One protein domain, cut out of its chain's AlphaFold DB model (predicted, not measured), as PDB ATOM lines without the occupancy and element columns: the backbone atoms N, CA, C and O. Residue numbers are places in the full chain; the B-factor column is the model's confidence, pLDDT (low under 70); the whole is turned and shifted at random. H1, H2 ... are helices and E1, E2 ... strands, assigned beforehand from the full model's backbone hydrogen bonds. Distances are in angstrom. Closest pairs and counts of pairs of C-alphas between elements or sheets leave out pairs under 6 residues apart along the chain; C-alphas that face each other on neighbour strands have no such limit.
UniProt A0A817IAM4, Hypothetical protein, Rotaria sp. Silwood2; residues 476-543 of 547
ATOM      1  N   LEU A 476      36.657  53.352 -22.021       91.12
ATOM      2  CA  LEU A 476      37.263  53.146 -23.339       91.12
ATOM      3  C   LEU A 476      38.758  52.857 -23.203       91.12
ATOM      4  O   LEU A 476      39.262  51.907 -23.796       91.12
ATOM      5  N   PHE A 477      39.427  53.658 -22.377       91.75
ATOM      6  CA  PHE A 477      40.851  53.574 -22.119       91.75
ATOM      7  C   PHE A 477      41.157  53.881 -20.656       91.75
ATOM      8  O   PHE A 477      40.430  54.631 -19.999       91.75
ATOM      9  N   TRP A 478      42.272  53.341 -20.178       94.44
ATOM     10  CA  TRP A 478      42.790  53.605 -18.844       94.44
ATOM     11  C   TRP A 478      44.317  53.682 -18.856       94.44
ATOM     12  O   TRP A 478      44.980  53.133 -19.738       94.44
ATOM     13  N   SER A 479      44.881  54.384 -17.879       94.25
ATOM     14  CA  SER A 479      46.317  54.408 -17.603       94.25
ATOM     15  C   SER A 479      46.601  53.888 -16.197       94.25
ATOM     16  O   SER A 479      45.697  53.757 -15.361       94.25
ATOM     17  N   VAL A 480      47.862  53.548 -15.945       93.56
ATOM     18  CA  VAL A 480      48.330  53.055 -14.650       93.56
ATOM     19  C   VAL A 480      49.408  53.978 -14.101       93.56
ATOM     20  O   VAL A 480      50.294  54.423 -14.822       93.56
ATOM     21  N   MET A 481      49.338  54.237 -12.803       92.62
ATOM     22  CA  MET A 481      50.399  54.848 -12.021       92.62
ATOM     23  C   MET A 481      50.873  53.817 -11.006       92.62
ATOM     24  O   MET A 481      50.061  53.172 -10.335       92.62
ATOM     25  N   VAL A 482      52.186  53.651 -10.904       90.88
ATOM     26  CA  VAL A 482      52.793  52.724  -9.957       90.88
ATOM     27  C   VAL A 482      53.781  53.471  -9.099       90.88
ATOM     28  O   VAL A 482      54.677  54.128  -9.622       90.88
ATOM     29  N   ASP A 483      53.625  53.322  -7.790       89.81
ATOM     30  CA  ASP A 483      54.567  53.848  -6.812       89.81
ATOM     31  C   ASP A 483      55.031  52.734  -5.875       89.81
ATOM     32  O   ASP A 483      54.245  51.861  -5.499       89.81
ATOM     33  N   SER A 484      56.313  52.746  -5.515       86.88
ATOM     34  CA  SER A 484      56.932  51.735  -4.658       86.88
ATOM     35  C   SER A 484      57.659  52.403  -3.504       86.88
ATOM     36  O   SER A 484      58.687  53.050  -3.696       86.88
ATOM     37  N   THR A 485      57.209  52.119  -2.286       83.56
ATOM     38  CA  THR A 485      57.810  52.638  -1.054       83.56
ATOM     39  C   THR A 485      58.255  51.491  -0.145       83.56
ATOM     40  O   THR A 485      57.520  50.509  -0.013       83.56
ATOM     41  N   PRO A 486      59.429  51.583   0.507       79.38
ATOM     42  CA  PRO A 486      59.791  50.639   1.557       79.38
ATOM     43  C   PRO A 486      58.849  50.816   2.759       79.38
ATOM     44  O   PRO A 486      58.668  51.926   3.254       79.38
ATOM     45  N   ASP A 487      58.246  49.724   3.214       74.94
ATOM     46  CA  ASP A 487      57.422  49.659   4.421       74.94
ATOM     47  C   ASP A 487      58.292  49.641   5.696       74.94
ATOM     48  O   ASP A 487      59.499  49.390   5.648       74.94
ATOM     49  N   ILE A 488      57.670  49.865   6.858       72.81
ATOM     50  CA  ILE A 488      58.263  49.847   8.208       72.81
ATOM     51  C   ILE A 488      59.035  48.541   8.472       72.81
ATOM     52  O   ILE A 488      60.011  48.524   9.217       72.81
ATOM     53  N   SER A 489      58.628  47.448   7.824       75.50
ATOM     54  CA  SER A 489      59.283  46.138   7.881       75.50
ATOM     55  C   SER A 489      60.483  45.970   6.924       75.50
ATOM     56  O   SER A 489      60.999  44.861   6.785       75.50
ATOM     57  N   HIS A 490      60.925  47.044   6.259       77.00
ATOM     58  CA  HIS A 490      61.933  47.054   5.186       77.00
ATOM     59  C   HIS A 490      61.572  46.193   3.965       77.00
ATOM     60  O   HIS A 490      62.446  45.760   3.212       77.00
ATOM     61  N   LYS A 491      60.276  45.955   3.755       82.44
ATOM     62  CA  LYS A 491      59.729  45.286   2.573       82.44
ATOM     63  C   LYS A 491      59.253  46.321   1.568       82.44
ATOM     64  O   LYS A 491      58.593  47.279   1.950       82.44
ATOM     65  N   ASP A 492      59.551  46.141   0.290       84.50
ATOM     66  CA  ASP A 492      59.073  47.070  -0.732       84.50
ATOM     67  C   ASP A 492      57.610  46.780  -1.075       84.50
ATOM     68  O   ASP A 492      57.274  45.701  -1.565       84.50
ATOM     69  N   MET A 493      56.741  47.759  -0.829       89.31
ATOM     70  CA  MET A 493      55.325  47.692  -1.173       89.31
ATOM     71  C   MET A 493      55.066  48.557  -2.401       89.31
ATOM     72  O   MET A 493      55.384  49.745  -2.426       89.31
ATOM     73  N   MET A 494      54.472  47.948  -3.418       91.44
ATOM     74  CA  MET A 494      54.089  48.574  -4.672       91.44
ATOM     75  C   MET A 494      52.587  48.842  -4.678       91.44
ATOM     76  O   MET A 494      51.782  47.914  -4.581       91.44
ATOM     77  N   SER A 495      52.209  50.108  -4.823       93.75
ATOM     78  CA  SER A 495      50.836  50.538  -5.058       93.75
ATOM     79  C   SER A 495      50.573  50.656  -6.559       93.75
ATOM     80  O   SER A 495      51.378  51.207  -7.307       93.75
ATOM     81  N   ILE A 496      49.448  50.101  -7.005       93.88
ATOM     82  CA  ILE A 496      48.971  50.193  -8.384       93.88
ATOM     83  C   ILE A 496      47.700  51.031  -8.362       93.88
ATOM     84  O   ILE A 496      46.693  50.625  -7.775       93.88
ATOM     85  N   ILE A 497      47.743  52.186  -9.013       95.56
ATOM     86  CA  ILE A 497      46.630  53.124  -9.132       95.56
ATOM     87  C   ILE A 497      46.222  53.171 -10.600       95.56
ATOM     88  O   ILE A 497      47.066  53.279 -11.484       95.56
ATOM     89  N   VAL A 498      44.925  53.085 -10.872       95.00
ATOM     90  CA  VAL A 498      44.376  53.242 -12.221       95.00
ATOM     91  C   VAL A 498      43.751  54.616 -12.372       95.00
ATOM     92  O   VAL A 498      43.122  55.125 -11.441       95.00
ATOM     93  N   ARG A 499      43.899  55.191 -13.563       95.69
ATOM     94  CA  ARG A 499      43.270  56.451 -13.949       95.69
ATOM     95  C   ARG A 499      42.458  56.248 -15.219       95.69
ATOM     96  O   ARG A 499      42.956  55.704 -16.201       95.69
ATOM     97  N   PHE A 500      41.201  56.665 -15.194       94.88
ATOM     98  CA  PHE A 500      40.278  56.506 -16.317       94.88
ATOM     99  C   PHE A 500      39.220  57.608 -16.314       94.88
ATOM    100  O   PHE A 500      39.043  58.305 -15.316       94.88
ATOM    101  N   VAL A 501      38.532  57.774 -17.442       93.62
ATOM    102  CA  VAL A 501      37.373  58.667 -17.555       93.62
ATOM    103  C   VAL A 501      36.121  57.867 -17.197       93.62
ATOM    104  O   VAL A 501      35.919  56.769 -17.724       93.62
ATOM    105  N   ASN A 502      35.340  58.366 -16.241       90.88
ATOM    106  CA  ASN A 502      34.115  57.715 -15.785       90.88
ATOM    107  C   ASN A 502      32.920  58.027 -16.712       90.88
ATOM    108  O   ASN A 502      33.068  58.688 -17.733       90.88
ATOM    109  N   GLU A 503      31.738  57.508 -16.372       89.00
ATOM    110  CA  GLU A 503      30.516  57.681 -17.179       89.00
ATOM    111  C   GLU A 503      30.026  59.144 -17.233       89.00
ATOM    112  O   GLU A 503      29.261  59.485 -18.129       89.00
ATOM    113  N   ASP A 504      30.502  60.003 -16.324       92.06
ATOM    114  CA  ASP A 504      30.190  61.437 -16.255       92.06
ATOM    115  C   ASP A 504      31.264  62.305 -16.949       92.06
ATOM    116  O   ASP A 504      31.367  63.504 -16.683       92.06
ATOM    117  N   ASP A 505      32.110  61.702 -17.791       90.44
ATOM    118  CA  ASP A 505      33.245  62.338 -18.476       90.44
ATOM    119  C   ASP A 505      34.288  62.979 -17.532       90.44
ATOM    120  O   ASP A 505      35.062  63.860 -17.917       90.44
ATOM    121  N   GLN A 506      34.365  62.512 -16.282       93.50
ATOM    122  CA  GLN A 506      35.327  62.999 -15.293       93.50
ATOM    123  C   GLN A 506      36.505  62.038 -15.138       93.50
ATOM    124  O   GLN A 506      36.345  60.817 -15.063       93.50
ATOM    125  N   ALA A 507      37.711  62.601 -15.048       93.00
ATOM    126  CA  ALA A 507      38.904  61.832 -14.723       93.00
ATOM    127  C   ALA A 507      38.841  61.345 -13.271       93.00
ATOM    128  O   ALA A 507      38.635  62.132 -12.348       93.00
ATOM    129  N   GLU A 508      39.069  60.052 -13.068       94.12
ATOM    130  CA  GLU A 508      39.015  59.429 -11.757       94.12
ATOM    131  C   GLU A 508      40.230  58.542 -11.516       94.12
ATOM    132  O   GLU A 508      40.633  57.759 -12.376       94.12
ATOM    133  N   GLU A 509      40.792  58.663 -10.315       96.00
ATOM    134  CA  GLU A 509      41.936  57.885  -9.854       96.00
ATOM    135  C   GLU A 509      41.505  56.955  -8.722       96.00
ATOM    136  O   GLU A 509      40.832  57.356  -7.759       96.00
ATOM    137  N   ARG A 510      41.857  55.677  -8.858       95.94
ATOM    138  CA  ARG A 510      41.474  54.639  -7.904       95.94
ATOM    139  C   ARG A 510      42.636  53.706  -7.623       95.94
ATOM    140  O   ARG A 510      43.241  53.158  -8.541       95.94
ATOM    141  N   LEU A 511      42.915  53.505  -6.337       94.50
ATOM    142  CA  LEU A 511      43.823  52.459  -5.888       94.50
ATOM    143  C   LEU A 511      43.230  51.107  -6.293       94.50
ATOM    144  O   LEU A 511      42.142  50.746  -5.852       94.50
ATOM    145  N   LEU A 512      43.954  50.381  -7.138       94.25
ATOM    146  CA  LEU A 512      43.564  49.052  -7.580       94.25
ATOM    147  C   LEU A 512      44.085  48.001  -6.607       94.25
ATOM    148  O   LEU A 512      43.356  47.100  -6.214       94.25
ATOM    149  N   SER A 513      45.355  48.107  -6.210       92.81
ATOM    150  CA  SER A 513      45.957  47.126  -5.311       92.81
ATOM    151  C   SER A 513      47.269  47.595  -4.693       92.81
ATOM    152  O   SER A 513      47.920  48.503  -5.207       92.81
ATOM    153  N   ILE A 514      47.667  46.932  -3.607       91.38
ATOM    154  CA  ILE A 514      48.971  47.087  -2.964       91.38
ATOM    155  C   ILE A 514      49.599  45.694  -2.854       91.38
ATOM    156  O   ILE A 514      48.953  44.768  -2.363       91.38
ATOM    157  N   HIS A 515      50.838  45.538  -3.318       87.50
ATOM    158  CA  HIS A 515      51.537  44.255  -3.390       87.50
ATOM    159  C   HIS A 515      52.976  44.368  -2.890       87.50
ATOM    160  O   HIS A 515      53.681  45.307  -3.237       87.50
ATOM    161  N   GLU A 516      53.435  43.382  -2.122       88.56
ATOM    162  CA  GLU A 516      54.855  43.253  -1.778       88.56
ATOM    163  C   GLU A 516      55.646  42.837  -3.029       88.56
ATOM    164  O   GLU A 516      55.321  41.833  -3.669       88.56
ATOM    165  N   ILE A 517      56.695  43.586  -3.373       86.88
ATOM    166  CA  ILE A 517      57.602  43.264  -4.477       86.88
ATOM    167  C   ILE A 517      58.965  42.822  -3.948       86.88
ATOM    168  O   ILE A 517      59.508  43.366  -2.994       86.88
ATOM    169  N   LYS A 518      59.551  41.818  -4.608       83.50
ATOM    170  CA  LYS A 518      60.872  41.271  -4.242       83.50
ATOM    171  C   LYS A 518      62.035  41.951  -4.968       83.50
ATOM    172  O   LYS A 518      63.190  41.726  -4.624       83.50
ATOM    173  N   SER A 519      61.750  42.713  -6.024       84.12
ATOM    174  CA  SER A 519      62.752  43.341  -6.886       84.12
ATOM    175  C   SER A 519      62.206  44.631  -7.497       84.12
ATOM    176  O   SER A 519      61.092  44.644  -8.020       84.12
ATOM    177  N   LYS A 520      63.020  45.691  -7.495       83.19
ATOM    178  CA  LYS A 520      62.709  46.997  -8.114       83.19
ATOM    179  C   LYS A 520      63.096  47.086  -9.592       83.19
ATOM    180  O   LYS A 520      63.120  48.170 -10.164       83.19
ATOM    181  N   THR A 521      63.468  45.970 -10.220       88.12
ATOM    182  CA  THR A 521      63.764  45.981 -11.658       88.12
ATOM    183  C   THR A 521      62.499  46.325 -12.442       88.12
ATOM    184  O   THR A 521      61.420  45.828 -12.117       88.12
ATOM    185  N   GLY A 522      62.626  47.137 -13.498       86.81
ATOM    186  CA  GLY A 522      61.478  47.528 -14.330       86.81
ATOM    187  C   GLY A 522      60.703  46.322 -14.868       86.81
ATOM    188  O   GLY A 522      59.477  46.314 -14.839       86.81
ATOM    189  N   LYS A 523      61.416  45.246 -15.234       89.50
ATOM    190  CA  LYS A 523      60.812  43.971 -15.637       89.50
ATOM    191  C   LYS A 523      59.949  43.353 -14.533       89.50
ATOM    192  O   LYS A 523      58.812  42.992 -14.797       89.50
ATOM    193  N   ASN A 524      60.459  43.247 -13.303       88.56
ATOM    194  CA  ASN A 524      59.684  42.664 -12.207       88.56
ATOM    195  C   ASN A 524      58.432  43.499 -11.902       88.56
ATOM    196  O   ASN A 524      57.368  42.935 -11.670       88.56
ATOM    197  N   ILE A 525      58.536  44.829 -11.932       88.88
ATOM    198  CA  ILE A 525      57.391  45.728 -11.733       88.88
ATOM    199  C   ILE A 525      56.331  45.498 -12.826       88.88
ATOM    200  O   ILE A 525      55.161  45.288 -12.503       88.88
ATOM    201  N   ALA A 526      56.742  45.441 -14.098       89.69
ATOM    202  CA  ALA A 526      55.854  45.152 -15.226       89.69
ATOM    203  C   ALA A 526      55.188  43.770 -15.123       89.69
ATOM    204  O   ALA A 526      53.968  43.664 -15.243       89.69
ATOM    205  N   ASP A 527      55.958  42.724 -14.818       90.31
ATOM    206  CA  ASP A 527      55.440  41.361 -14.669       90.31
ATOM    207  C   ASP A 527      54.396  41.275 -13.538       90.31
ATOM    208  O   ASP A 527      53.349  40.646 -13.705       90.31
ATOM    209  N   ASN A 528      54.637  41.942 -12.401       89.94
ATOM    210  CA  ASN A 528      53.679  41.987 -11.292       89.94
ATOM    211  C   ASN A 528      52.400  42.747 -11.678       89.94
ATOM    212  O   ASN A 528      51.306  42.263 -11.392       89.94
ATOM    213  N   MET A 529      52.509  43.889 -12.367       90.81
ATOM    214  CA  MET A 529      51.337  44.614 -12.879       90.81
ATOM    215  C   MET A 529      50.480  43.739 -13.796       90.81
ATOM    216  O   MET A 529      49.276  43.606 -13.577       90.81
ATOM    217  N   LEU A 530      51.099  43.100 -14.793       90.94
ATOM    218  CA  LEU A 530      50.394  42.258 -15.760       90.94
ATOM    219  C   LEU A 530      49.711  41.062 -15.085       90.94
ATOM    220  O   LEU A 530      48.585  40.718 -15.445       90.94
ATOM    221  N   GLN A 531      50.341  40.462 -14.069       92.12
ATOM    222  CA  GLN A 531      49.719  39.404 -13.264       92.12
ATOM    223  C   GLN A 531      48.480  39.899 -12.513       92.12
ATOM    224  O   GLN A 531      47.466  39.198 -12.481       92.12
ATOM    225  N   VAL A 532      48.533  41.102 -11.933       92.38
ATOM    226  CA  VAL A 532      47.378  41.713 -11.263       92.38
ATOM    227  C   VAL A 532      46.257  41.963 -12.266       92.38
ATOM    228  O   VAL A 532      45.129  41.536 -12.030       92.38
ATOM    229  N   PHE A 533      46.552  42.573 -13.413       93.00
ATOM    230  CA  PHE A 533      45.546  42.857 -14.439       93.00
ATOM    231  C   PHE A 533      44.879  41.584 -14.964       93.00
ATOM    232  O   PHE A 533      43.652  41.528 -15.051       93.00
ATOM    233  N   ALA A 534      45.664  40.536 -15.226       92.75
ATOM    234  CA  ALA A 534      45.148  39.240 -15.653       92.75
ATOM    235  C   ALA A 534      44.253  38.598 -14.583       92.75
ATOM    236  O   ALA A 534      43.163  38.119 -14.892       92.75
ATOM    237  N   LYS A 535      44.671  38.631 -13.309       93.31
ATOM    238  CA  LYS A 535      43.885  38.101 -12.185       93.31
ATOM    239  C   LYS A 535      42.549  38.828 -12.013       93.31
ATOM    240  O   LYS A 535      41.573  38.207 -11.600       93.31
ATOM    241  N   LEU A 536      42.516  40.124 -12.311       91.81
ATOM    242  CA  LEU A 536      41.322  40.966 -12.215       91.81
ATOM    243  C   LEU A 536      40.476  40.979 -13.498       91.81
ATOM    244  O   LEU A 536      39.425  41.613 -13.518       91.81
ATOM    245  N   GLY A 537      40.905  40.272 -14.549       91.94
ATOM    246  CA  GLY A 537      40.183  40.192 -15.819       91.94
ATOM    247  C   GLY A 537      40.119  41.524 -16.570       91.94
ATOM    248  O   GLY A 537      39.112  41.802 -17.216       91.94
ATOM    249  N   LEU A 538      41.155  42.359 -16.455       92.25
ATOM    250  CA  LEU A 538      41.224  43.649 -17.140       92.25
ATOM    251  C   LEU A 538      41.709  43.484 -18.583       92.25
ATOM    252  O   LEU A 538      42.674  42.765 -18.851       92.25
ATOM    253  N   ASP A 539      41.069  44.192 -19.515       89.81
ATOM    254  CA  ASP A 539      41.482  44.205 -20.919       89.81
ATOM    255  C   ASP A 539      42.701  45.114 -21.125       89.81
ATOM    256  O   ASP A 539      42.597  46.344 -21.153       89.81
ATOM    257  N   ILE A 540      43.864  44.487 -21.305       89.38
ATOM    258  CA  ILE A 540      45.150  45.157 -21.535       89.38
ATOM    259  C   ILE A 540      45.139  45.958 -22.847       89.38
ATOM    260  O   ILE A 540      45.902  46.910 -22.996       89.38
ATOM    261  N   ASN A 541      44.257  45.653 -23.805       90.06
ATOM    262  CA  ASN A 541      44.193  46.426 -25.046       90.06
ATOM    263  C   ASN A 541      43.725  47.865 -24.834       90.06
ATOM    264  O   ASN A 541      44.039  48.715 -25.668       90.06
ATOM    265  N   LYS A 542      43.020  48.123 -23.727       91.88
ATOM    266  CA  LYS A 542      42.534  49.443 -23.318       91.88
ATOM    267  C   LYS A 542      43.566  50.262 -22.533       91.88
ATOM    268  O   LYS A 542      43.311  51.432 -22.252       91.88
ATOM    269  N   LEU A 543      44.712  49.677 -22.179       92.69
ATOM    270  CA  LEU A 543      45.812  50.398 -21.542       92.69
ATOM    271  C   LEU A 543      46.492  51.323 -22.565       92.69
ATOM    272  O   LEU A 543      46.922  50.860 -23.625       92.69
TER     273      LEU A 543
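What this domain is: This is residues 476 to 543 of the 547 residues of the protein "Hypothetical protein" of Rotaria sp. Silwood2 (UniProt A0A817IAM4). What would one see first? A long, strongly twisted sheet of three strands, E1, E2 and E3, makes one layer, and the single helix H1 packs slantwise over one face of it; no named element covers the other face. What are the counts and the order? The printed part has 68 residues with three named strands and one named helix, in the order E1, E2, E3, H1, and its class is mixed, helices and strands. The sheet runs E1, E2, E3, all antiparallel, a meander, each strand the antiparallel neighbour of the one before. How is the whole shaped? It is elongated, with spans of 41 by 22 by 18 A, and only just compact, close to loose, with a radius of gyration of the C-alphas of 13.1 A.

How they stand to each other: How do the strands pair? E2, residues 492 to 501, is the inner strand and forms a hairpin with E1, residues 478 to 486, at 160 degrees between directions; N 481 and O 497 are within hydrogen-bond range at 2.8 A. E2 also forms a hairpin with E3, residues 507 to 517, at 159 degrees, with N 510 and O 498 at 2.9 A. How does the helix stand to the sheet? H1, residues 522 to 535, is on the sheet at a height over the sheet of 9.6 A, and the two make two layers, a helix on one face of a sheet. H1 lies over E1, E2 and E3 and runs slantwise to the strands, at 54 degrees to E1 on the local plane. Where does H1 come closest? Its closest C-alphas to E3 are those of Ile 525 and Ile 517, 7.7 A apart, and to E2 those of Met 529 and Ile 496, 7.5 A apart. E1 and H1 are near each other, with 6 pairs of C-alphas within 10 A. Is the backbone of H1 in order? Every O i to N i+4 pair in H1 is within hydrogen-bond range.

Where its parts are: Where do the strands run? E1 begins at C-alpha 478 at (42.790, 53.605, -18.844) and is 26.7 A long from first to last C-alpha. E2 is 29.8 A long, and E3 is 28.3 A long and ends at C-alpha 517 at (57.602, 43.264, -4.477). Where does the helix end? H1 is 20.1 A long and ends at C-alpha 535 at (43.885, 38.101, -12.185).

The domain as a whole: How large is it? The two C-alphas farthest apart are those of His 490 and Asp 504, at 40.9 A. Is anything missing or long? The printed part has no cut, and the links E1 to E2, E2 to E3 and E3 to H1 are tight. How sure is the model? The mean pLDDT of the printed part is 89.8, and no printed residue is under 70.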